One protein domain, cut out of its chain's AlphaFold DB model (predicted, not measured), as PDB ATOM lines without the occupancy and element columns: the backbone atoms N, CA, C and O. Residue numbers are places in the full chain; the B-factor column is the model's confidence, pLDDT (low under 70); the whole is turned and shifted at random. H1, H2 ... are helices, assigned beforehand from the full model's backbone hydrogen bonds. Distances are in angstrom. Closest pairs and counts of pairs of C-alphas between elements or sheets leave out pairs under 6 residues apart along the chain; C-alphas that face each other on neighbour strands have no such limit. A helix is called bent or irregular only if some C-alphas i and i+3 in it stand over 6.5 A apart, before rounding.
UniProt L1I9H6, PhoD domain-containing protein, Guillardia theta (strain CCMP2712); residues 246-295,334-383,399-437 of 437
ATOM      1  N   SER A 246      96.060 -65.856 -19.587       59.00
ATOM      2  CA  SER A 246      95.797 -64.695 -18.736       59.00
ATOM      3  C   SER A 246      96.977 -63.718 -18.697       59.00
ATOM      4  O   SER A 246      96.732 -62.512 -18.608       59.00
ATOM      5  N   ASN A 247      98.218 -64.203 -18.847       64.56
ATOM      6  CA  ASN A 247      99.438 -63.387 -18.876       64.56
ATOM      7  C   ASN A 247      99.565 -62.545 -20.157       64.56
ATOM      8  O   ASN A 247     100.287 -61.555 -20.161       64.56
ATOM      9  N   GLU A 248      98.823 -62.885 -21.213       65.00
ATOM     10  CA  GLU A 248      98.806 -62.148 -22.484       65.00
ATOM     11  C   GLU A 248      97.899 -60.901 -22.440       65.00
ATOM     12  O   GLU A 248      97.792 -60.162 -23.418       65.00
ATOM     13  N   THR A 249      97.237 -60.646 -21.304       76.94
ATOM     14  CA  THR A 249      96.324 -59.509 -21.126       76.94
ATOM     15  C   THR A 249      96.961 -58.381 -20.306       76.94
ATOM     16  O   THR A 249      97.705 -58.659 -19.361       76.94
ATOM     17  N   PRO A 250      96.587 -57.102 -20.528       81.62
ATOM     18  CA  PRO A 250      97.074 -55.984 -19.712       81.62
ATOM     19  C   PRO A 250      96.840 -56.154 -18.202       81.62
ATOM     20  O   PRO A 250      97.645 -55.719 -17.376       81.62
ATOM     21  N   PHE A 251      95.733 -56.801 -17.812       83.56
ATOM     22  CA  PHE A 251      95.461 -57.103 -16.406       83.56
ATOM     23  C   PHE A 251      96.350 -58.230 -15.870       83.56
ATOM     24  O   PHE A 251      96.827 -58.121 -14.741       83.56
ATOM     25  N   GLY A 252      96.602 -59.278 -16.656       83.81
ATOM     26  CA  GLY A 252      97.532 -60.348 -16.288       83.81
ATOM     27  C   GLY A 252      98.944 -59.826 -16.074       83.81
ATOM     28  O   GLY A 252      99.513 -60.027 -15.000       83.81
ATOM     29  N   SER A 253      99.458 -59.048 -17.025       86.56
ATOM     30  CA  SER A 253     100.748 -58.369 -16.900       86.56
ATOM     31  C   SER A 253     100.813 -57.478 -15.661       86.56
ATOM     32  O   SER A 253     101.748 -57.585 -14.862       86.56
ATOM     33  N   LEU A 254      99.789 -56.649 -15.418       89.31
ATOM     34  CA  LEU A 254      99.695 -55.850 -14.192       89.31
ATOM     35  C   LEU A 254      99.739 -56.734 -12.936       89.31
ATOM     36  O   LEU A 254     100.471 -56.426 -11.993       89.31
ATOM     37  N   ALA A 255      98.982 -57.832 -12.914       88.81
ATOM     38  CA  ALA A 255      98.945 -58.761 -11.792       88.81
ATOM     39  C   ALA A 255     100.325 -59.374 -11.519       88.81
ATOM     40  O   ALA A 255     100.747 -59.426 -10.361       88.81
ATOM     41  N   VAL A 256     101.056 -59.775 -12.563       88.69
ATOM     42  CA  VAL A 256     102.442 -60.251 -12.460       88.69
ATOM     43  C   VAL A 256     103.344 -59.161 -11.880       88.69
ATOM     44  O   VAL A 256     104.001 -59.403 -10.867       88.69
ATOM     45  N   ARG A 257     103.300 -57.930 -12.406       91.19
ATOM     46  CA  ARG A 257     104.107 -56.808 -11.888       91.19
ATOM     47  C   ARG A 257     103.825 -56.494 -10.421       91.19
ATOM     48  O   ARG A 257     104.752 -56.221  -9.657       91.19
ATOM     49  N   VAL A 258     102.562 -56.547  -9.996       92.50
ATOM     50  CA  VAL A 258     102.205 -56.358  -8.583       92.50
ATOM     51  C   VAL A 258     102.719 -57.522  -7.729       92.50
ATOM     52  O   VAL A 258     103.237 -57.290  -6.638       92.50
ATOM     53  N   ARG A 259     102.648 -58.771  -8.204       90.75
ATOM     54  CA  ARG A 259     103.211 -59.924  -7.475       90.75
ATOM     55  C   ARG A 259     104.724 -59.802  -7.300       90.75
ATOM     56  O   ARG A 259     105.210 -60.005  -6.188       90.75
ATOM     57  N   GLU A 260     105.449 -59.432  -8.356       91.00
ATOM     58  CA  GLU A 260     106.897 -59.179  -8.320       91.00
ATOM     59  C   GLU A 260     107.243 -58.078  -7.310       91.00
ATOM     60  O   GLU A 260     108.103 -58.264  -6.448       91.00
ATOM     61  N   LEU A 261     106.516 -56.955  -7.358       93.25
ATOM     62  CA  LEU A 261     106.704 -55.814  -6.460       93.25
ATOM     63  C   LEU A 261     106.583 -56.197  -4.977       93.25
ATOM     64  O   LEU A 261     107.279 -55.638  -4.129       93.25
ATOM     65  N   LEU A 262     105.688 -57.133  -4.655       91.62
ATOM     66  CA  LEU A 262     105.336 -57.507  -3.282       91.62
ATOM     67  C   LEU A 262     105.967 -58.834  -2.847       91.62
ATOM     68  O   LEU A 262     105.654 -59.352  -1.763       91.62
ATOM     69  N   GLN A 263     106.835 -59.410  -3.678       89.25
ATOM     70  CA  GLN A 263     107.430 -60.713  -3.432       89.25
ATOM     71  C   GLN A 263     108.206 -60.707  -2.109       89.25
ATOM     72  O   GLN A 263     109.127 -59.927  -1.889       89.25
ATOM     73  N   GLY A 264     107.809 -61.584  -1.182       86.56
ATOM     74  CA  GLY A 264     108.437 -61.689   0.139       86.56
ATOM     75  C   GLY A 264     108.119 -60.554   1.125       86.56
ATOM     76  O   GLY A 264     108.606 -60.607   2.253       86.56
ATOM     77  N   VAL A 265     107.283 -59.573   0.761       88.56
ATOM     78  CA  VAL A 265     106.950 -58.422   1.619       88.56
ATOM     79  C   VAL A 265     105.551 -58.562   2.218       88.56
ATOM     80  O   VAL A 265     104.549 -58.571   1.501       88.56
ATOM     81  N   ALA A 266     105.449 -58.643   3.545       85.25
ATOM     82  CA  ALA A 266     104.151 -58.720   4.214       85.25
ATOM     83  C   ALA A 266     103.335 -57.420   4.015       85.25
ATOM     84  O   ALA A 266     103.925 -56.339   4.025       85.25
ATOM     85  N   PRO A 267     101.989 -57.483   3.904       86.88
ATOM     86  CA  PRO A 267     101.177 -56.312   3.563       86.88
ATOM     87  C   PRO A 267     101.339 -55.078   4.447       86.88
ATOM     88  O   PRO A 267     101.330 -53.950   3.976       86.88
ATOM     89  N   ARG A 268     101.549 -55.282   5.745       84.38
ATOM     90  CA  ARG A 268     101.781 -54.200   6.714       84.38
ATOM     91  C   ARG A 268     103.125 -53.469   6.540       84.38
ATOM     92  O   ARG A 268     103.299 -52.384   7.083       84.38
ATOM     93  N   ASP A 269     104.081 -54.108   5.868       88.94
ATOM     94  CA  ASP A 269     105.455 -53.628   5.703       88.94
ATOM     95  C   ASP A 269     105.647 -52.986   4.317       88.94
ATOM     96  O   ASP A 269     106.692 -52.398   4.044       88.94
ATOM     97  N   TRP A 270     104.632 -53.054   3.448       90.75
ATOM     98  CA  TRP A 270     104.630 -52.501   2.095       90.75
ATOM     99  C   TRP A 270     105.072 -51.034   2.033       90.75
ATOM    100  O   TRP A 270     105.993 -50.706   1.296       90.75
ATOM    101  N   GLU A 271     104.482 -50.159   2.849       89.88
ATOM    102  CA  GLU A 271     104.807 -48.722   2.847       89.88
ATOM    103  C   GLU A 271     106.205 -48.413   3.417       89.88
ATOM    104  O   GLU A 271     106.763 -47.346   3.174       89.88
ATOM    105  N   GLN A 272     106.784 -49.339   4.186       90.62
ATOM    106  CA  GLN A 272     108.083 -49.167   4.851       90.62
ATOM    107  C   GLN A 272     109.227 -49.835   4.083       90.62
ATOM    108  O   GLN A 272     110.399 -49.561   4.348       90.62
ATOM    109  N   THR A 273     108.902 -50.727   3.146       93.19
ATOM    110  CA  THR A 273     109.889 -51.504   2.401       93.19
ATOM    111  C   THR A 273     110.463 -50.662   1.260       93.19
ATOM    112  O   THR A 273     109.704 -50.202   0.399       93.19
ATOM    113  N   PRO A 274     111.795 -50.455   1.211       92.62
ATOM    114  CA  PRO A 274     112.424 -49.701   0.135       92.62
ATOM    115  C   PRO A 274     112.048 -50.252  -1.245       92.62
ATOM    116  O   PRO A 274     112.120 -51.456  -1.476       92.62
ATOM    117  N   GLY A 275     111.657 -49.368  -2.165       92.25
ATOM    118  CA  GLY A 275     111.313 -49.719  -3.546       92.25
ATOM    119  C   GLY A 275     109.852 -50.115  -3.790       92.25
ATOM    120  O   GLY A 275     109.402 -49.971  -4.924       92.25
ATOM    121  N   VAL A 276     109.085 -50.515  -2.765       95.31
ATOM    122  CA  VAL A 276     107.664 -50.895  -2.935       95.31
ATOM    123  C   VAL A 276     106.806 -49.684  -3.300       95.31
ATOM    124  O   VAL A 276     106.142 -49.700  -4.331       95.31
ATOM    125  N   LEU A 277     106.869 -48.604  -2.512       94.06
ATOM    126  CA  LEU A 277     106.121 -47.371  -2.801       94.06
ATOM    127  C   LEU A 277     106.510 -46.758  -4.148       94.06
ATOM    128  O   LEU A 277     105.653 -46.313  -4.904       94.06
ATOM    129  N   GLU A 278     107.806 -46.754  -4.460       94.69
ATOM    130  CA  GLU A 278     108.294 -46.226  -5.732       94.69
ATOM    131  C   GLU A 278     107.810 -47.079  -6.913       94.69
ATOM    132  O   GLU A 278     107.411 -46.543  -7.941       94.69
ATOM    133  N   GLY A 279     107.807 -48.408  -6.770       95.31
ATOM    134  CA  GLY A 279     107.282 -49.318  -7.783       95.31
ATOM    135  C   GLY A 279     105.776 -49.188  -7.975       95.31
ATOM    136  O   GLY A 279     105.329 -49.077  -9.112       95.31
ATOM    137  N   ALA A 280     105.010 -49.113  -6.888       94.94
ATOM    138  CA  ALA A 280     103.573 -48.875  -6.938       94.94
ATOM    139  C   ALA A 280     103.244 -47.551  -7.645       94.94
ATOM    140  O   ALA A 280     102.386 -47.517  -8.525       94.94
ATOM    141  N   GLU A 281     103.991 -46.485  -7.342       94.81
ATOM    142  CA  GLU A 281     103.841 -45.193  -8.015       94.81
ATOM    143  C   GLU A 281     104.169 -45.275  -9.509       94.81
ATOM    144  O   GLU A 281     103.460 -44.692 -10.331       94.81
ATOM    145  N   ARG A 282     105.213 -46.025  -9.890       94.56
ATOM    146  CA  ARG A 282     105.517 -46.274 -11.307       94.56
ATOM    147  C   ARG A 282     104.363 -46.988 -12.005       94.56
ATOM    148  O   ARG A 282     104.012 -46.584 -13.111       94.56
ATOM    149  N   LEU A 283     103.769 -47.999 -11.367       93.88
ATOM    150  CA  LEU A 283     102.642 -48.736 -11.937       93.88
ATOM    151  C   LEU A 283     101.410 -47.844 -12.099       93.88
ATOM    152  O   LEU A 283     100.840 -47.764 -13.187       93.88
ATOM    153  N   ARG A 284     101.054 -47.100 -11.047       91.94
ATOM    154  CA  ARG A 284      99.956 -46.131 -11.073       91.94
ATOM    155  C   ARG A 284     100.147 -45.107 -12.188       91.94
ATOM    156  O   ARG A 284      99.252 -44.917 -13.003       91.94
ATOM    157  N   LYS A 285     101.336 -44.507 -12.284       91.94
ATOM    158  CA  LYS A 285     101.661 -43.522 -13.322       91.94
ATOM    159  C   LYS A 285     101.596 -44.110 -14.733       91.94
ATOM    160  O   LYS A 285     101.131 -43.429 -15.642       91.94
ATOM    161  N   ALA A 286     102.058 -45.345 -14.930       90.19
ATOM    162  CA  ALA A 286     101.961 -46.023 -16.221       90.19
ATOM    163  C   ALA A 286     100.496 -46.236 -16.632       90.19
ATOM    164  O   ALA A 286     100.140 -45.905 -17.762       90.19
ATOM    165  N   PHE A 287      99.632 -46.669 -15.704       88.44
ATOM    166  CA  PHE A 287      98.193 -46.743 -15.963       88.44
ATOM    167  C   PHE A 287      97.604 -45.364 -16.270       88.44
ATOM    168  O   PHE A 287      96.880 -45.222 -17.248       88.44
ATOM    169  N   THR A 288      97.906 -44.336 -15.470       87.50
ATOM    170  CA  THR A 288      97.374 -42.982 -15.689       87.50
ATOM    171  C   THR A 288      97.733 -42.479 -17.082       87.50
ATOM    172  O   THR A 288      96.838 -42.114 -17.839       87.50
ATOM    173  N   ASN A 289      99.012 -42.571 -17.466       88.31
ATOM    174  CA  ASN A 289      99.471 -42.207 -18.807       88.31
ATOM    175  C   ASN A 289      98.746 -43.006 -19.898       88.31
ATOM    176  O   ASN A 289      98.391 -42.449 -20.930       88.31
ATOM    177  N   TYR A 290      98.522 -44.302 -19.669       86.56
ATOM    178  CA  TYR A 290      97.746 -45.146 -20.569       86.56
ATOM    179  C   TYR A 290      96.297 -44.640 -20.687       86.56
ATOM    180  O   TYR A 290      95.799 -44.502 -21.799       86.56
ATOM    181  N   SER A 291      95.616 -44.347 -19.580       83.44
ATOM    182  CA  SER A 291      94.194 -43.964 -19.554       83.44
ATOM    183  C   SER A 291      93.897 -42.532 -20.016       83.44
ATOM    184  O   SER A 291      92.774 -42.225 -20.419       83.44
ATOM    185  N   GLU A 292      94.893 -41.650 -19.931       86.19
ATOM    186  CA  GLU A 292      94.805 -40.240 -20.326       86.19
ATOM    187  C   GLU A 292      95.348 -39.985 -21.740       86.19
ATOM    188  O   GLU A 292      95.378 -38.838 -22.185       86.19
ATOM    189  N   ASP A 293      95.760 -41.030 -22.463       85.94
ATOM    190  CA  ASP A 293      96.192 -40.910 -23.855       85.94
ATOM    191  C   ASP A 293      95.044 -40.374 -24.727       85.94
ATOM    192  O   ASP A 293      94.034 -41.043 -24.946       85.94
ATOM    193  N   GLU A 294      95.214 -39.161 -25.254       85.50
ATOM    194  CA  GLU A 294      94.229 -38.488 -26.110       85.50
ATOM    195  C   GLU A 294      93.961 -39.219 -27.425       85.50
ATOM    196  O   GLU A 294      92.944 -38.964 -28.073       85.50
ATOM    197  N   ASN A 295      94.851 -40.129 -27.825       84.94
ATOM    198  CA  ASN A 295      94.645 -40.958 -29.002       84.94
ATOM    199  C   ASN A 295      93.700 -42.126 -28.728       84.94
ATOM    200  O   ASN A 295      93.325 -42.804 -29.681       84.94
ATOM    201  N   PHE A 334      87.573 -49.488  -7.323       65.38
ATOM    202  CA  PHE A 334      88.284 -49.590  -6.062       65.38
ATOM    203  C   PHE A 334      87.321 -49.647  -4.881       65.38
ATOM    204  O   PHE A 334      86.489 -48.764  -4.682       65.38
ATOM    205  N   GLN A 335      87.490 -50.663  -4.040       65.69
ATOM    206  CA  GLN A 335      87.061 -50.577  -2.648       65.69
ATOM    207  C   GLN A 335      88.233 -50.096  -1.810       65.69
ATOM    208  O   GLN A 335      89.345 -50.574  -2.003       65.69
ATOM    209  N   ASP A 336      87.991 -49.195  -0.864       72.88
ATOM    210  CA  ASP A 336      88.970 -48.858   0.169       72.88
ATOM    211  C   ASP A 336      89.056 -50.031   1.156       72.88
ATOM    212  O   ASP A 336      88.261 -50.161   2.092       72.88
ATOM    213  N   PHE A 337      89.984 -50.949   0.893       74.50
ATOM    214  CA  PHE A 337      90.141 -52.148   1.705       74.50
ATOM    215  C   PHE A 337      90.636 -51.821   3.114       74.50
ATOM    216  O   PHE A 337      90.274 -52.542   4.041       74.50
ATOM    217  N   ASP A 338      91.407 -50.745   3.306       75.50
ATOM    218  CA  ASP A 338      91.816 -50.306   4.642       75.50
ATOM    219  C   ASP A 338      90.593 -49.874   5.450       75.50
ATOM    220  O   ASP A 338      90.429 -50.308   6.591       75.50
ATOM    221  N   ALA A 339      89.670 -49.134   4.833       75.38
ATOM    222  CA  ALA A 339      88.409 -48.764   5.462       75.38
ATOM    223  C   ALA A 339      87.493 -49.977   5.729       75.38
ATOM    224  O   ALA A 339      86.719 -50.006   6.695       75.38
ATOM    225  N   VAL A 340      87.560 -51.027   4.906       70.31
ATOM    226  CA  VAL A 340      86.862 -52.293   5.188       70.31
ATOM    227  C   VAL A 340      87.519 -53.030   6.369       70.31
ATOM    228  O   VAL A 340      86.812 -53.511   7.262       70.31
ATOM    229  N   LEU A 341      88.854 -53.083   6.419       70.75
ATOM    230  CA  LEU A 341      89.649 -53.750   7.458       70.75
ATOM    231  C   LEU A 341      89.594 -53.017   8.813       70.75
ATOM    232  O   LEU A 341      89.525 -53.645   9.874       70.75
ATOM    233  N   ASP A 342      89.565 -51.690   8.829       72.50
ATOM    234  CA  ASP A 342      89.384 -50.901  10.052       72.50
ATOM    235  C   ASP A 342      87.895 -50.763  10.450       72.50
ATOM    236  O   ASP A 342      87.561 -50.483  11.610       72.50
ATOM    237  N   GLY A 343      86.990 -51.140   9.543       67.31
ATOM    238  CA  GLY A 343      85.545 -51.200   9.735       67.31
ATOM    239  C   GLY A 343      84.819 -49.865   9.572       67.31
ATOM    240  O   GLY A 343      83.645 -49.789   9.954       67.31
ATOM    241  N   SER A 344      85.481 -48.841   9.035       72.19
ATOM    242  CA  SER A 344      84.903 -47.534   8.716       72.19
ATOM    243  C   SER A 344      84.047 -47.534   7.437       72.19
ATOM    244  O   SER A 344      83.088 -46.765   7.374       72.19
ATOM    245  N   ALA A 345      84.281 -48.451   6.490       68.25
ATOM    246  CA  ALA A 345      83.519 -48.592   5.235       68.25
ATOM    247  C   ALA A 345      82.532 -49.780   5.202       68.25
ATOM    248  O   ALA A 345      82.075 -50.198   4.137       68.25
ATOM    249  N   ALA A 346      82.167 -50.353   6.353       63.41
ATOM    250  CA  ALA A 346      81.241 -51.487   6.376       63.41
ATOM    251  C   ALA A 346      79.856 -51.125   5.782       63.41
ATOM    252  O   ALA A 346      79.311 -50.073   6.137       63.41
ATOM    253  N   PRO A 347      79.229 -52.009   4.973       58.97
ATOM    254  CA  PRO A 347      77.918 -51.754   4.383       58.97
ATOM    255  C   PRO A 347      76.888 -51.293   5.422       58.97
ATOM    256  O   PRO A 347      76.764 -51.872   6.514       58.97
ATOM    257  N   ALA A 348      76.131 -50.249   5.078       54.75
ATOM    258  CA  ALA A 348      75.075 -49.723   5.935       54.75
ATOM    259  C   ALA A 348      74.092 -50.847   6.321       54.75
ATOM    260  O   ALA A 348      73.622 -51.601   5.473       54.75
ATOM    261  N   GLY A 349      73.801 -50.989   7.619       57.00
ATOM    262  CA  GLY A 349      72.922 -52.045   8.143       57.00
ATOM    263  C   GLY A 349      73.613 -53.348   8.573       57.00
ATOM    264  O   GLY A 349      72.964 -54.199   9.182       57.00
ATOM    265  N   MET A 350      74.924 -53.516   8.351       72.56
ATOM    266  CA  MET A 350      75.647 -54.698   8.842       72.56
ATOM    267  C   MET A 350      75.856 -54.650  10.367       72.56
ATOM    268  O   MET A 350      76.364 -53.656  10.893       72.56
ATOM    269  N   ARG A 351      75.514 -55.740  11.071       75.69
ATOM    270  CA  ARG A 351      75.703 -55.888  12.531       75.69
ATOM    271  C   ARG A 351      77.192 -55.865  12.929       75.69
ATOM    272  O   ARG A 351      78.002 -56.412  12.178       75.69
ATOM    273  N   PRO A 352      77.567 -55.317  14.104       73.94
ATOM    274  CA  PRO A 352      78.964 -55.236  14.552       73.94
ATOM    275  C   PRO A 352      79.721 -56.572  14.551       73.94
ATOM    276  O   PRO A 352      80.903 -56.605  14.227       73.94
ATOM    277  N   GLU A 353      79.049 -57.677  14.874       71.00
ATOM    278  CA  GLU A 353      79.620 -59.032  14.882       71.00
ATOM    279  C   GLU A 353      80.063 -59.447  13.478       71.00
ATOM    280  O   GLU A 353      81.204 -59.853  13.286       71.00
ATOM    281  N   ARG A 354      79.196 -59.239  12.479       68.31
ATOM    282  CA  ARG A 354      79.495 -59.539  11.072       68.31
ATOM    283  C   ARG A 354      80.615 -58.660  10.521       68.31
ATOM    284  O   ARG A 354      81.408 -59.132   9.720       68.31
ATOM    285  N   ARG A 355      80.731 -57.413  10.993       69.38
ATOM    286  CA  ARG A 355      81.858 -56.531  10.639       69.38
ATOM    287  C   ARG A 355      83.185 -57.048  11.191       69.38
ATOM    288  O   ARG A 355      84.201 -56.931  10.519       69.38
ATOM    289  N   ARG A 356      83.195 -57.589  12.415       70.56
ATOM    290  CA  ARG A 356      84.392 -58.217  13.002       70.56
ATOM    291  C   ARG A 356      84.758 -59.503  12.266       70.56
ATOM    292  O   ARG A 356      85.914 -59.679  11.926       70.56
ATOM    293  N   GLU A 357      83.779 -60.348  11.956       70.44
ATOM    294  CA  GLU A 357      84.003 -61.576  11.181       70.44
ATOM    295  C   GLU A 357      84.559 -61.290   9.781       70.44
ATOM    296  O   GLU A 357      85.545 -61.906   9.388       70.44
ATOM    297  N   LEU A 358      83.964 -60.336   9.053       71.56
ATOM    298  CA  LEU A 358      84.431 -59.918   7.729       71.56
ATOM    299  C   LEU A 358      85.856 -59.365   7.790       71.56
ATOM    300  O   LEU A 358      86.697 -59.732   6.978       71.56
ATOM    301  N   ARG A 359      86.138 -58.519   8.784       72.38
ATOM    302  CA  ARG A 359      87.480 -57.997   9.031       72.38
ATOM    303  C   ARG A 359      88.483 -59.112   9.282       72.38
ATOM    304  O   ARG A 359      89.483 -59.169   8.584       72.38
ATOM    305  N   ASP A 360      88.232 -59.984  10.255       72.31
ATOM    306  CA  ASP A 360      89.159 -61.064  10.596       72.31
ATOM    307  C   ASP A 360      89.395 -61.990   9.396       72.31
ATOM    308  O   ASP A 360      90.505 -62.468   9.178       72.31
ATOM    309  N   LEU A 361      88.344 -62.263   8.617       71.75
ATOM    310  CA  LEU A 361      88.453 -63.034   7.388       71.75
ATOM    311  C   LEU A 361      89.391 -62.339   6.403       71.75
ATOM    312  O   LEU A 361      90.368 -62.945   5.980       71.75
ATOM    313  N   LEU A 362      89.136 -61.072   6.077       73.12
ATOM    314  CA  LEU A 362      89.959 -60.315   5.137       73.12
ATOM    315  C   LEU A 362      91.404 -60.178   5.631       73.12
ATOM    316  O   LEU A 362      92.325 -60.319   4.834       73.12
ATOM    317  N   GLN A 363      91.628 -60.000   6.934       74.12
ATOM    318  CA  GLN A 363      92.967 -60.000   7.533       74.12
ATOM    319  C   GLN A 363      93.684 -61.336   7.338       74.12
ATOM    320  O   GLN A 363      94.848 -61.357   6.945       74.12
ATOM    321  N   ASN A 364      92.990 -62.453   7.567       71.44
ATOM    322  CA  ASN A 364      93.565 -63.785   7.394       71.44
ATOM    323  C   ASN A 364      93.857 -64.103   5.925       71.44
ATOM    324  O   ASN A 364      94.887 -64.701   5.623       71.44
ATOM    325  N   VAL A 365      92.957 -63.712   5.020       73.94
ATOM    326  CA  VAL A 365      93.085 -63.969   3.581       73.94
ATOM    327  C   VAL A 365      94.200 -63.108   2.974       73.94
ATOM    328  O   VAL A 365      95.036 -63.625   2.244       73.94
ATOM    329  N   THR A 366      94.255 -61.817   3.310       73.88
ATOM    330  CA  THR A 366      95.262 -60.887   2.765       73.88
ATOM    331  C   THR A 366      96.614 -60.974   3.477       73.88
ATOM    332  O   THR A 366      97.634 -60.593   2.908       73.88
ATOM    333  N   GLY A 367      96.646 -61.450   4.728       73.31
ATOM    334  CA  GLY A 367      97.824 -61.410   5.599       73.31
ATOM    335  C   GLY A 367      98.079 -60.038   6.240       73.31
ATOM    336  O   GLY A 367      99.159 -59.810   6.795       73.31
ATOM    337  N   TRP A 368      97.121 -59.106   6.169       72.31
ATOM    338  CA  TRP A 368      97.254 -57.781   6.772       72.31
ATOM    339  C   TRP A 368      97.425 -57.864   8.297       72.31
ATOM    340  O   TRP A 368      96.651 -58.514   8.997       72.31
ATOM    341  N   GLY A 369      98.464 -57.205   8.823       65.75
ATOM    342  CA  GLY A 369      98.793 -57.194  10.257       65.75
ATOM    343  C   GLY A 369      99.613 -58.392  10.766       65.75
ATOM    344  O   GLY A 369     100.107 -58.353  11.895       65.75
ATOM    345  N   CYS A 370      99.849 -59.422   9.951       66.12
ATOM    346  CA  CYS A 370     100.622 -60.599  10.353       66.12
ATOM    347  C   CYS A 370     102.134 -60.355  10.472       66.12
ATOM    348  O   CYS A 370     102.751 -59.822   9.554       66.12
ATOM    349  N   THR A 371     102.765 -60.857  11.543       56.66
ATOM    350  CA  THR A 371     104.230 -60.806  11.730       56.66
ATOM    351  C   THR A 371     105.022 -61.914  11.053       56.66
ATOM    352  O   THR A 371     106.181 -61.682  10.714       56.66
ATOM    353  N   ASN A 372     104.453 -63.108  10.854       57.62
ATOM    354  CA  ASN A 372     105.092 -64.166  10.067       57.62
ATOM    355  C   ASN A 372     104.063 -65.091   9.374       57.62
ATOM    356  O   ASN A 372     102.901 -65.175   9.780       57.62
ATOM    357  N   ARG A 373     104.519 -65.853   8.367       51.66
ATOM    358  CA  ARG A 373     103.693 -66.775   7.558       51.66
ATOM    359  C   ARG A 373     103.074 -67.938   8.360       51.66
ATOM    360  O   ARG A 373     101.979 -68.393   8.048       51.66
ATOM    361  N   ALA A 374     103.732 -68.393   9.427       54.50
ATOM    362  CA  ALA A 374     103.214 -69.410  10.347       54.50
ATOM    363  C   ALA A 374     102.079 -68.887  11.255       54.50
ATOM    364  O   ALA A 374     101.229 -69.665  11.677       54.50
ATOM    365  N   SER A 375     102.021 -67.578  11.539       52.84
ATOM    366  CA  SER A 375     100.914 -66.983  12.306       52.84
ATOM    367  C   SER A 375      99.631 -66.810  11.484       52.84
ATOM    368  O   SER A 375      98.549 -67.007  12.035       52.84
ATOM    369  N   CYS A 376      99.732 -66.550  10.172       52.81
ATOM    370  CA  CYS A 376      98.560 -66.359   9.293       52.81
ATOM    371  C   CYS A 376      97.918 -67.670   8.816       52.81
ATOM    372  O   CYS A 376      96.781 -67.680   8.363       52.81
ATOM    373  N   THR A 377      98.642 -68.785   8.897       51.72
ATOM    374  CA  THR A 377      98.168 -70.107   8.449       51.72
ATOM    375  C   THR A 377      97.323 -70.828   9.503       51.72
ATOM    376  O   THR A 377      96.755 -71.882   9.226       51.72
ATOM    377  N   SER A 378      97.222 -70.278  10.719       46.09
ATOM    378  CA  SER A 378      96.749 -71.020  11.895       46.09
ATOM    379  C   SER A 378      95.242 -70.994  12.161       46.09
ATOM    380  O   SER A 378      94.795 -71.572  13.150       46.09
ATOM    381  N   GLN A 379      94.420 -70.417  11.286       48.25
ATOM    382  CA  GLN A 379      92.974 -70.603  11.377       48.25
ATOM    383  C   GLN A 379      92.421 -70.948  10.003       48.25
ATOM    384  O   GLN A 379      92.260 -70.078   9.153       48.25
ATOM    385  N   ARG A 380      92.108 -72.237   9.806       47.41
ATOM    386  CA  ARG A 380      91.114 -72.689   8.826       47.41
ATOM    387  C   ARG A 380      89.815 -71.952   9.144       47.41
ATOM    388  O   ARG A 380      89.026 -72.419   9.959       47.41
ATOM    389  N   ARG A 381      89.662 -70.738   8.617       51.78
ATOM    390  CA  ARG A 381      88.406 -70.009   8.673       51.78
ATOM    391  C   ARG A 381      87.694 -70.266   7.370       51.78
ATOM    392  O   ARG A 381      88.176 -69.967   6.284       51.78
ATOM    393  N   THR A 382      86.577 -70.911   7.567       47.47
ATOM    394  CA  THR A 382      85.694 -71.485   6.599       47.47
ATOM    395  C   THR A 382      84.706 -70.410   6.138       47.47
ATOM    396  O   THR A 382      84.131 -69.710   6.973       47.47
ATOM    397  N   TYR A 383      84.534 -70.221   4.828       47.94
ATOM    398  CA  TYR A 383      83.571 -69.241   4.301       47.94
ATOM    399  C   TYR A 383      82.346 -69.935   3.695       47.94
ATOM    400  O   TYR A 383      82.456 -71.013   3.111       47.94
ATOM    401  N   GLU A 399      80.959 -75.128   4.465       53.19
ATOM    402  CA  GLU A 399      82.033 -74.167   4.538       53.19
ATOM    403  C   GLU A 399      83.254 -74.640   3.715       53.19
ATOM    404  O   GLU A 399      83.646 -75.804   3.828       53.19
ATOM    405  N   GLN A 400      83.867 -73.759   2.911       54.59
ATOM    406  CA  GLN A 400      85.054 -74.084   2.097       54.59
ATOM    407  C   GLN A 400      86.367 -73.567   2.713       54.59
ATOM    408  O   GLN A 400      86.381 -72.535   3.394       54.59
ATOM    409  N   GLU A 401      87.469 -74.296   2.480       63.75
ATOM    410  CA  GLU A 401      88.831 -73.867   2.833       63.75
ATOM    411  C   GLU A 401      89.335 -72.826   1.824       63.75
ATOM    412  O   GLU A 401      89.285 -73.058   0.622       63.75
ATOM    413  N   VAL A 402      89.856 -71.699   2.319       65.12
ATOM    414  CA  VAL A 402      90.532 -70.683   1.495       65.12
ATOM    415  C   VAL A 402      91.848 -71.257   0.964       65.12
ATOM    416  O   VAL A 402      92.725 -71.611   1.765       65.12
ATOM    417  N   THR A 403      91.989 -71.325  -0.359       70.56
ATOM    418  CA  THR A 403      93.191 -71.825  -1.037       70.56
ATOM    419  C   THR A 403      94.333 -70.803  -0.999       70.56
ATOM    420  O   THR A 403      94.144 -69.637  -0.649       70.56
ATOM    421  N   ASP A 404      95.555 -71.225  -1.335       72.00
ATOM    422  CA  ASP A 404      96.670 -70.279  -1.480       72.00
ATOM    423  C   ASP A 404      96.467 -69.332  -2.675       72.00
ATOM    424  O   ASP A 404      96.886 -68.179  -2.612       72.00
ATOM    425  N   GLU A 405      95.756 -69.774  -3.713       70.69
ATOM    426  CA  GLU A 405      95.370 -68.947  -4.856       70.69
ATOM    427  C   GLU A 405      94.389 -67.840  -4.443       70.69
ATOM    428  O   GLU A 405      94.644 -66.669  -4.717       70.69
ATOM    429  N   ASP A 406      93.347 -68.173  -3.671       69.44
ATOM    430  CA  ASP A 406      92.393 -67.188  -3.135       69.44
ATOM    431  C   ASP A 406      93.094 -66.102  -2.306       69.44
ATOM    432  O   ASP A 406      92.749 -64.919  -2.367       69.44
ATOM    433  N   ARG A 407      94.104 -66.501  -1.519       76.19
ATOM    434  CA  ARG A 407      94.918 -65.573  -0.719       76.19
ATOM    435  C   ARG A 407      95.731 -64.638  -1.599       76.19
ATOM    436  O   ARG A 407      95.757 -63.438  -1.334       76.19
ATOM    437  N   GLU A 408      96.388 -65.161  -2.630       77.31
ATOM    438  CA  GLU A 408      97.189 -64.342  -3.544       77.31
ATOM    439  C   GLU A 408      96.315 -63.398  -4.383       77.31
ATOM    440  O   GLU A 408      96.663 -62.227  -4.530       77.31
ATOM    441  N   VAL A 409      95.140 -63.839  -4.844       79.00
ATOM    442  CA  VAL A 409      94.165 -62.979  -5.537       79.00
ATOM    443  C   VAL A 409      93.682 -61.851  -4.624       79.00
ATOM    444  O   VAL A 409      93.720 -60.678  -4.997       79.00
ATOM    445  N   ALA A 410      93.285 -62.162  -3.391       80.25
ATOM    446  CA  ALA A 410      92.869 -61.142  -2.433       80.25
ATOM    447  C   ALA A 410      94.006 -60.176  -2.070       80.25
ATOM    448  O   ALA A 410      93.770 -58.979  -1.904       80.25
ATOM    449  N   ARG A 411      95.244 -60.671  -1.957       84.88
ATOM    450  CA  ARG A 411      96.431 -59.847  -1.705       84.88
ATOM    451  C   ARG A 411      96.733 -58.913  -2.877       84.88
ATOM    452  O   ARG A 411      97.072 -57.758  -2.631       84.88
ATOM    453  N   LEU A 412      96.564 -59.379  -4.116       87.44
ATOM    454  CA  LEU A 412      96.650 -58.559  -5.324       87.44
ATOM    455  C   LEU A 412      95.607 -57.434  -5.303       87.44
ATOM    456  O   LEU A 412      95.976 -56.267  -5.401       87.44
ATOM    457  N   PHE A 413      94.323 -57.756  -5.112       85.00
ATOM    458  CA  PHE A 413      93.265 -56.739  -5.044       85.00
ATOM    459  C   PHE A 413      93.470 -55.757  -3.891       85.00
ATOM    460  O   PHE A 413      93.246 -54.556  -4.056       85.00
ATOM    461  N   TYR A 414      93.953 -56.245  -2.745       86.75
ATOM    462  CA  TYR A 414      94.303 -55.384  -1.626       86.75
ATOM    463  C   TYR A 414      95.429 -54.415  -1.994       86.75
ATOM    464  O   TYR A 414      95.321 -53.233  -1.692       86.75
ATOM    465  N   ALA A 415      96.474 -54.870  -2.687       90.06
ATOM    466  CA  ALA A 415      97.557 -54.002  -3.135       90.06
ATOM    467  C   ALA A 415      97.102 -52.952  -4.155       90.06
ATOM    468  O   ALA A 415      97.434 -51.777  -4.007       90.06
ATOM    469  N   LEU A 416      96.317 -53.356  -5.161       89.06
ATOM    470  CA  LEU A 416      95.762 -52.439  -6.161       89.06
ATOM    471  C   LEU A 416      94.947 -51.325  -5.493       89.06
ATOM    472  O   LEU A 416      95.109 -50.157  -5.826       89.06
ATOM    473  N   SER A 417      94.128 -51.680  -4.501       86.62
ATOM    474  CA  SER A 417      93.393 -50.721  -3.672       86.62
ATOM    475  C   SER A 417      94.317 -49.847  -2.821       86.62
ATOM    476  O   SER A 417      94.258 -48.623  -2.904       86.62
ATOM    477  N   LYS A 418      95.206 -50.466  -2.035       87.56
ATOM    478  CA  LYS A 418      96.088 -49.805  -1.066       87.56
ATOM    479  C   LYS A 418      96.984 -48.748  -1.706       87.56
ATOM    480  O   LYS A 418      97.293 -47.740  -1.077       87.56
ATOM    481  N   PHE A 419      97.413 -48.996  -2.938       90.56
ATOM    482  CA  PHE A 419      98.259 -48.085  -3.701       90.56
ATOM    483  C   PHE A 419      97.506 -47.289  -4.769       90.56
ATOM    484  O   PHE A 419      98.147 -46.582  -5.546       90.56
ATOM    485  N   GLU A 420      96.177 -47.409  -4.829       88.88
ATOM    486  CA  GLU A 420      95.334 -46.744  -5.829       88.88
ATOM    487  C   GLU A 420      95.817 -47.004  -7.272       88.88
ATOM    488  O   GLU A 420      95.831 -46.103  -8.111       88.88
ATOM    489  N   ILE A 421      96.271 -48.229  -7.561       89.31
ATOM    490  CA  ILE A 421      96.736 -48.641  -8.892       89.31
ATOM    491  C   ILE A 421      95.527 -49.124  -9.694       89.31
ATOM    492  O   ILE A 421      94.972 -50.179  -9.365       89.31
ATOM    493  N   PRO A 422      95.101 -48.409 -10.751       84.62
ATOM    494  CA  PRO A 422      93.918 -48.819 -11.488       84.62
ATOM    495  C   PRO A 422      94.172 -50.101 -12.260       84.62
ATOM    496  O   PRO A 422      95.287 -50.389 -12.686       84.62
ATOM    497  N   SER A 423      93.112 -50.888 -12.398       80.69
ATOM    498  CA  SER A 423      93.201 -52.247 -12.930       80.69
ATOM    499  C   SER A 423      92.174 -52.557 -14.010       80.69
ATOM    500  O   SER A 423      92.274 -53.580 -14.677       80.69
ATOM    501  N   SER A 424      91.205 -51.667 -14.235       81.06
ATOM    502  CA  SER A 424      90.175 -51.860 -15.252       81.06
ATOM    503  C   SER A 424      90.526 -51.109 -16.532       81.06
ATOM    504  O   SER A 424      90.028 -50.005 -16.766       81.06
ATOM    505  N   PHE A 425      91.356 -51.719 -17.378       77.50
ATOM    506  CA  PHE A 425      91.710 -51.187 -18.707       77.50
ATOM    507  C   PHE A 425      90.518 -51.107 -19.655       77.50
ATOM    508  O   PHE A 425      90.509 -50.282 -20.561       77.50
ATOM    509  N   ASP A 426      89.504 -51.930 -19.395       77.69
ATOM    510  CA  ASP A 426      88.258 -51.971 -20.149       77.69
ATOM    511  C   ASP A 426      87.131 -51.124 -19.523       77.69
ATOM    512  O   ASP A 426      85.978 -51.182 -19.930       77.69
ATOM    513  N   SER A 427      87.426 -50.327 -18.489       79.44
ATOM    514  CA  SER A 427      86.430 -49.384 -17.963       79.44
ATOM    515  C   SER A 427      86.372 -48.121 -18.817       79.44
ATOM    516  O   SER A 427      87.358 -47.723 -19.436       79.44
ATOM    517  N   TRP A 428      85.264 -47.381 -18.725       80.38
ATOM    518  CA  TRP A 428      85.182 -46.008 -19.234       80.38
ATOM    519  C   TRP A 428      86.313 -45.126 -18.680       80.38
ATOM    520  O   TRP A 428      86.705 -44.131 -19.285       80.38
ATOM    521  N   GLN A 429      86.871 -45.478 -17.516       77.50
ATOM    522  CA  GLN A 429      87.992 -44.743 -16.948       77.50
ATOM    523  C   GLN A 429      89.280 -44.860 -17.751       77.50
ATOM    524  O   GLN A 429      90.059 -43.909 -17.731       77.50
ATOM    525  N   GLY A 430      89.467 -45.960 -18.484       78.12
ATOM    526  CA  GLY A 430      90.560 -46.131 -19.441       78.12
ATOM    527  C   GLY A 430      90.502 -45.156 -20.624       78.12
ATOM    528  O   GLY A 430      91.479 -45.044 -21.357       78.12
ATOM    529  N   TYR A 431      89.390 -44.430 -20.780       84.88
ATOM    530  CA  TYR A 431      89.131 -43.449 -21.835       84.88
ATOM    531  C   TYR A 431      88.829 -42.072 -21.217       84.88
ATOM    532  O   TYR A 431      87.804 -41.434 -21.481       84.88
ATOM    533  N   ALA A 432      89.717 -41.617 -20.326       82.25
ATOM    534  CA  ALA A 432      89.488 -40.463 -19.454       82.25
ATOM    535  C   ALA A 432      89.201 -39.163 -20.221       82.25
ATOM    536  O   ALA A 432      88.395 -38.347 -19.767       82.25
ATOM    537  N   VAL A 433      89.831 -38.991 -21.384       81.56
ATOM    538  CA  VAL A 433      89.686 -37.804 -22.234       81.56
ATOM    539  C   VAL A 433      88.260 -37.671 -22.765       81.56
ATOM    540  O   VAL A 433      87.692 -36.583 -22.716       81.56
ATOM    541  N   GLU A 434      87.643 -38.764 -23.219       84.38
ATOM    542  CA  GLU A 434      86.256 -38.728 -23.692       84.38
ATOM    543  C   GLU A 434      85.259 -38.517 -22.551       84.38
ATOM    544  O   GLU A 434      84.280 -37.806 -22.730       84.38
ATOM    545  N   ARG A 435      85.529 -39.061 -21.358       80.62
ATOM    546  CA  ARG A 435      84.690 -38.847 -20.164       80.62
ATOM    547  C   ARG A 435      84.590 -37.376 -19.745       80.62
ATOM    548  O   ARG A 435      83.591 -36.986 -19.151       80.62
ATOM    549  N   GLN A 436      85.651 -36.597 -19.956       77.44
ATOM    550  CA  GLN A 436      85.692 -35.182 -19.570       77.44
ATOM    551  C   GLN A 436      84.960 -34.259 -20.562       77.44
ATOM    552  O   GLN A 436      84.615 -33.138 -20.183       77.44
ATOM    553  N   ARG A 437      84.767 -34.698 -21.813       75.00
ATOM    554  CA  ARG A 437      84.115 -33.945 -22.904       75.00
ATOM    555  C   ARG A 437      82.593 -34.067 -22.870       75.00
ATOM    556  O   ARG A 437      81.946 -33.204 -23.516       75.00
TER     557      ARG A 437
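Overview. This is residues 246 to 295, 334 to 383 and 399 to 437 of the 437 residues of the protein "PhoD domain-containing protein" of Guillardia theta (strain CCMP2712) (UniProt L1I9H6). The longest helix, H3, and H1 stand side by side and run opposite ways, and H7, in the middle of the domain, crosses H1 and links this pair to a second group, where H4 and one end of H5 pack on H7, each about perpendicular to it. H8 sits at the far end of H3, at one end of the longest axis, while H5 and the short H6 lie toward the opposite end, and H2 makes a corner before H3. The printed part has 139 residues with eight named helices, H1 to H8 in that order along the chain, and no named strand, with the class all helix. It is compact, with a radius of gyration of the C-alphas of 16.7 A, and spans 50 by 37 by 29 A.

Along the chain. H3, residues 276 to 291, is 22.5 A from first to last C-alpha and begins at C-alpha 276 at (107.664, -50.895, -2.935). Before it come H1, residues 250 to 261, 16.4 A, which begins at C-alpha 250 at (97.074, -55.984, -19.712), and H2, residues 267 to 272, 10.0 A. H4 is residues 337 to 342, 8.5 A; H5 is residues 352 to 366, 20.9 A; H6 is residues 373 to 376, 5.4 A. H7, residues 404 to 418, is 20.5 A long. H8, residues 428 to 436, is 10.8 A long and ends at C-alpha 436 at (85.692, -35.182, -19.570). H2 and H8 are irregular: C-alphas 268 and 271 are 7.4 A apart, and C-alphas 430 and 433 are 8.8 A apart.

Arrangement. H3 touches H1 with residues 276 to 280 alone, at a shallow tilt of 14 degrees, opposite ways; the closest C-alphas, of Leu 261 and Val 276, are 6.1 A apart. H2 and H3 only just touch, with 3 pairs of C-alphas within 8 A, and only at the corner by their tight link; the closest C-alphas are those of Glu 271 and Leu 277, 6.0 A. With residues 290 to 291 alone H3 touches H8, at a steep tilt of 57 degrees, the C-alphas of Ser 291 and Gly 430 being closest at 4.2 A. H3 and H7 are near each other. H1 touches H7 about perpendicular, at 88 degrees, closest at the C-alphas of Val 258 and Leu 412, 6.8 A. H5 touches H7 with residues 365 to 366 alone, about perpendicular at 75 degrees, closest at the C-alphas of Thr 366 and Arg 411, 4.7 A. H4 touches H7, closest at the C-alphas of Phe 337 and Tyr 414, 6.2 A, and touches H5, closest at the C-alphas of Leu 341 and Arg 359, 5.0 A. H6 touches no helix, but is close to H5 without clearly touching, with the C-alphas of Asn 364 and Cys 376 5.9 A apart. Among the pairs that stay apart are H1 and H5, and H5 and H8. In H1, H3, H4, H5 and H7 every O i to N i+4 pair is within hydrogen-bond range; H2 has 0 of 2 and H8 2 of 5, beside 2 of 3 and 5 of 6 O i to N i+3 pairs, and H6 is too short for an O i to N i+4 pair.

Size, cuts and confidence. The two C-alphas farthest apart are those of Ser 378 and Arg 437, 52.4 A. Residues 296 to 333 are not printed, and C-alphas 295 and 334 are 25.3 A apart across that cut; residues 384 to 398 are not printed either, with 5.2 A between C-alphas 383 and 399. Of the links printed whole, H1 to H2 and H2 to H3 are tight, the others short, and there is no long one. The mean pLDDT of the printed part is 77.1; 33 residues are under 70, among them residues 369 to 383 and 399 to 402.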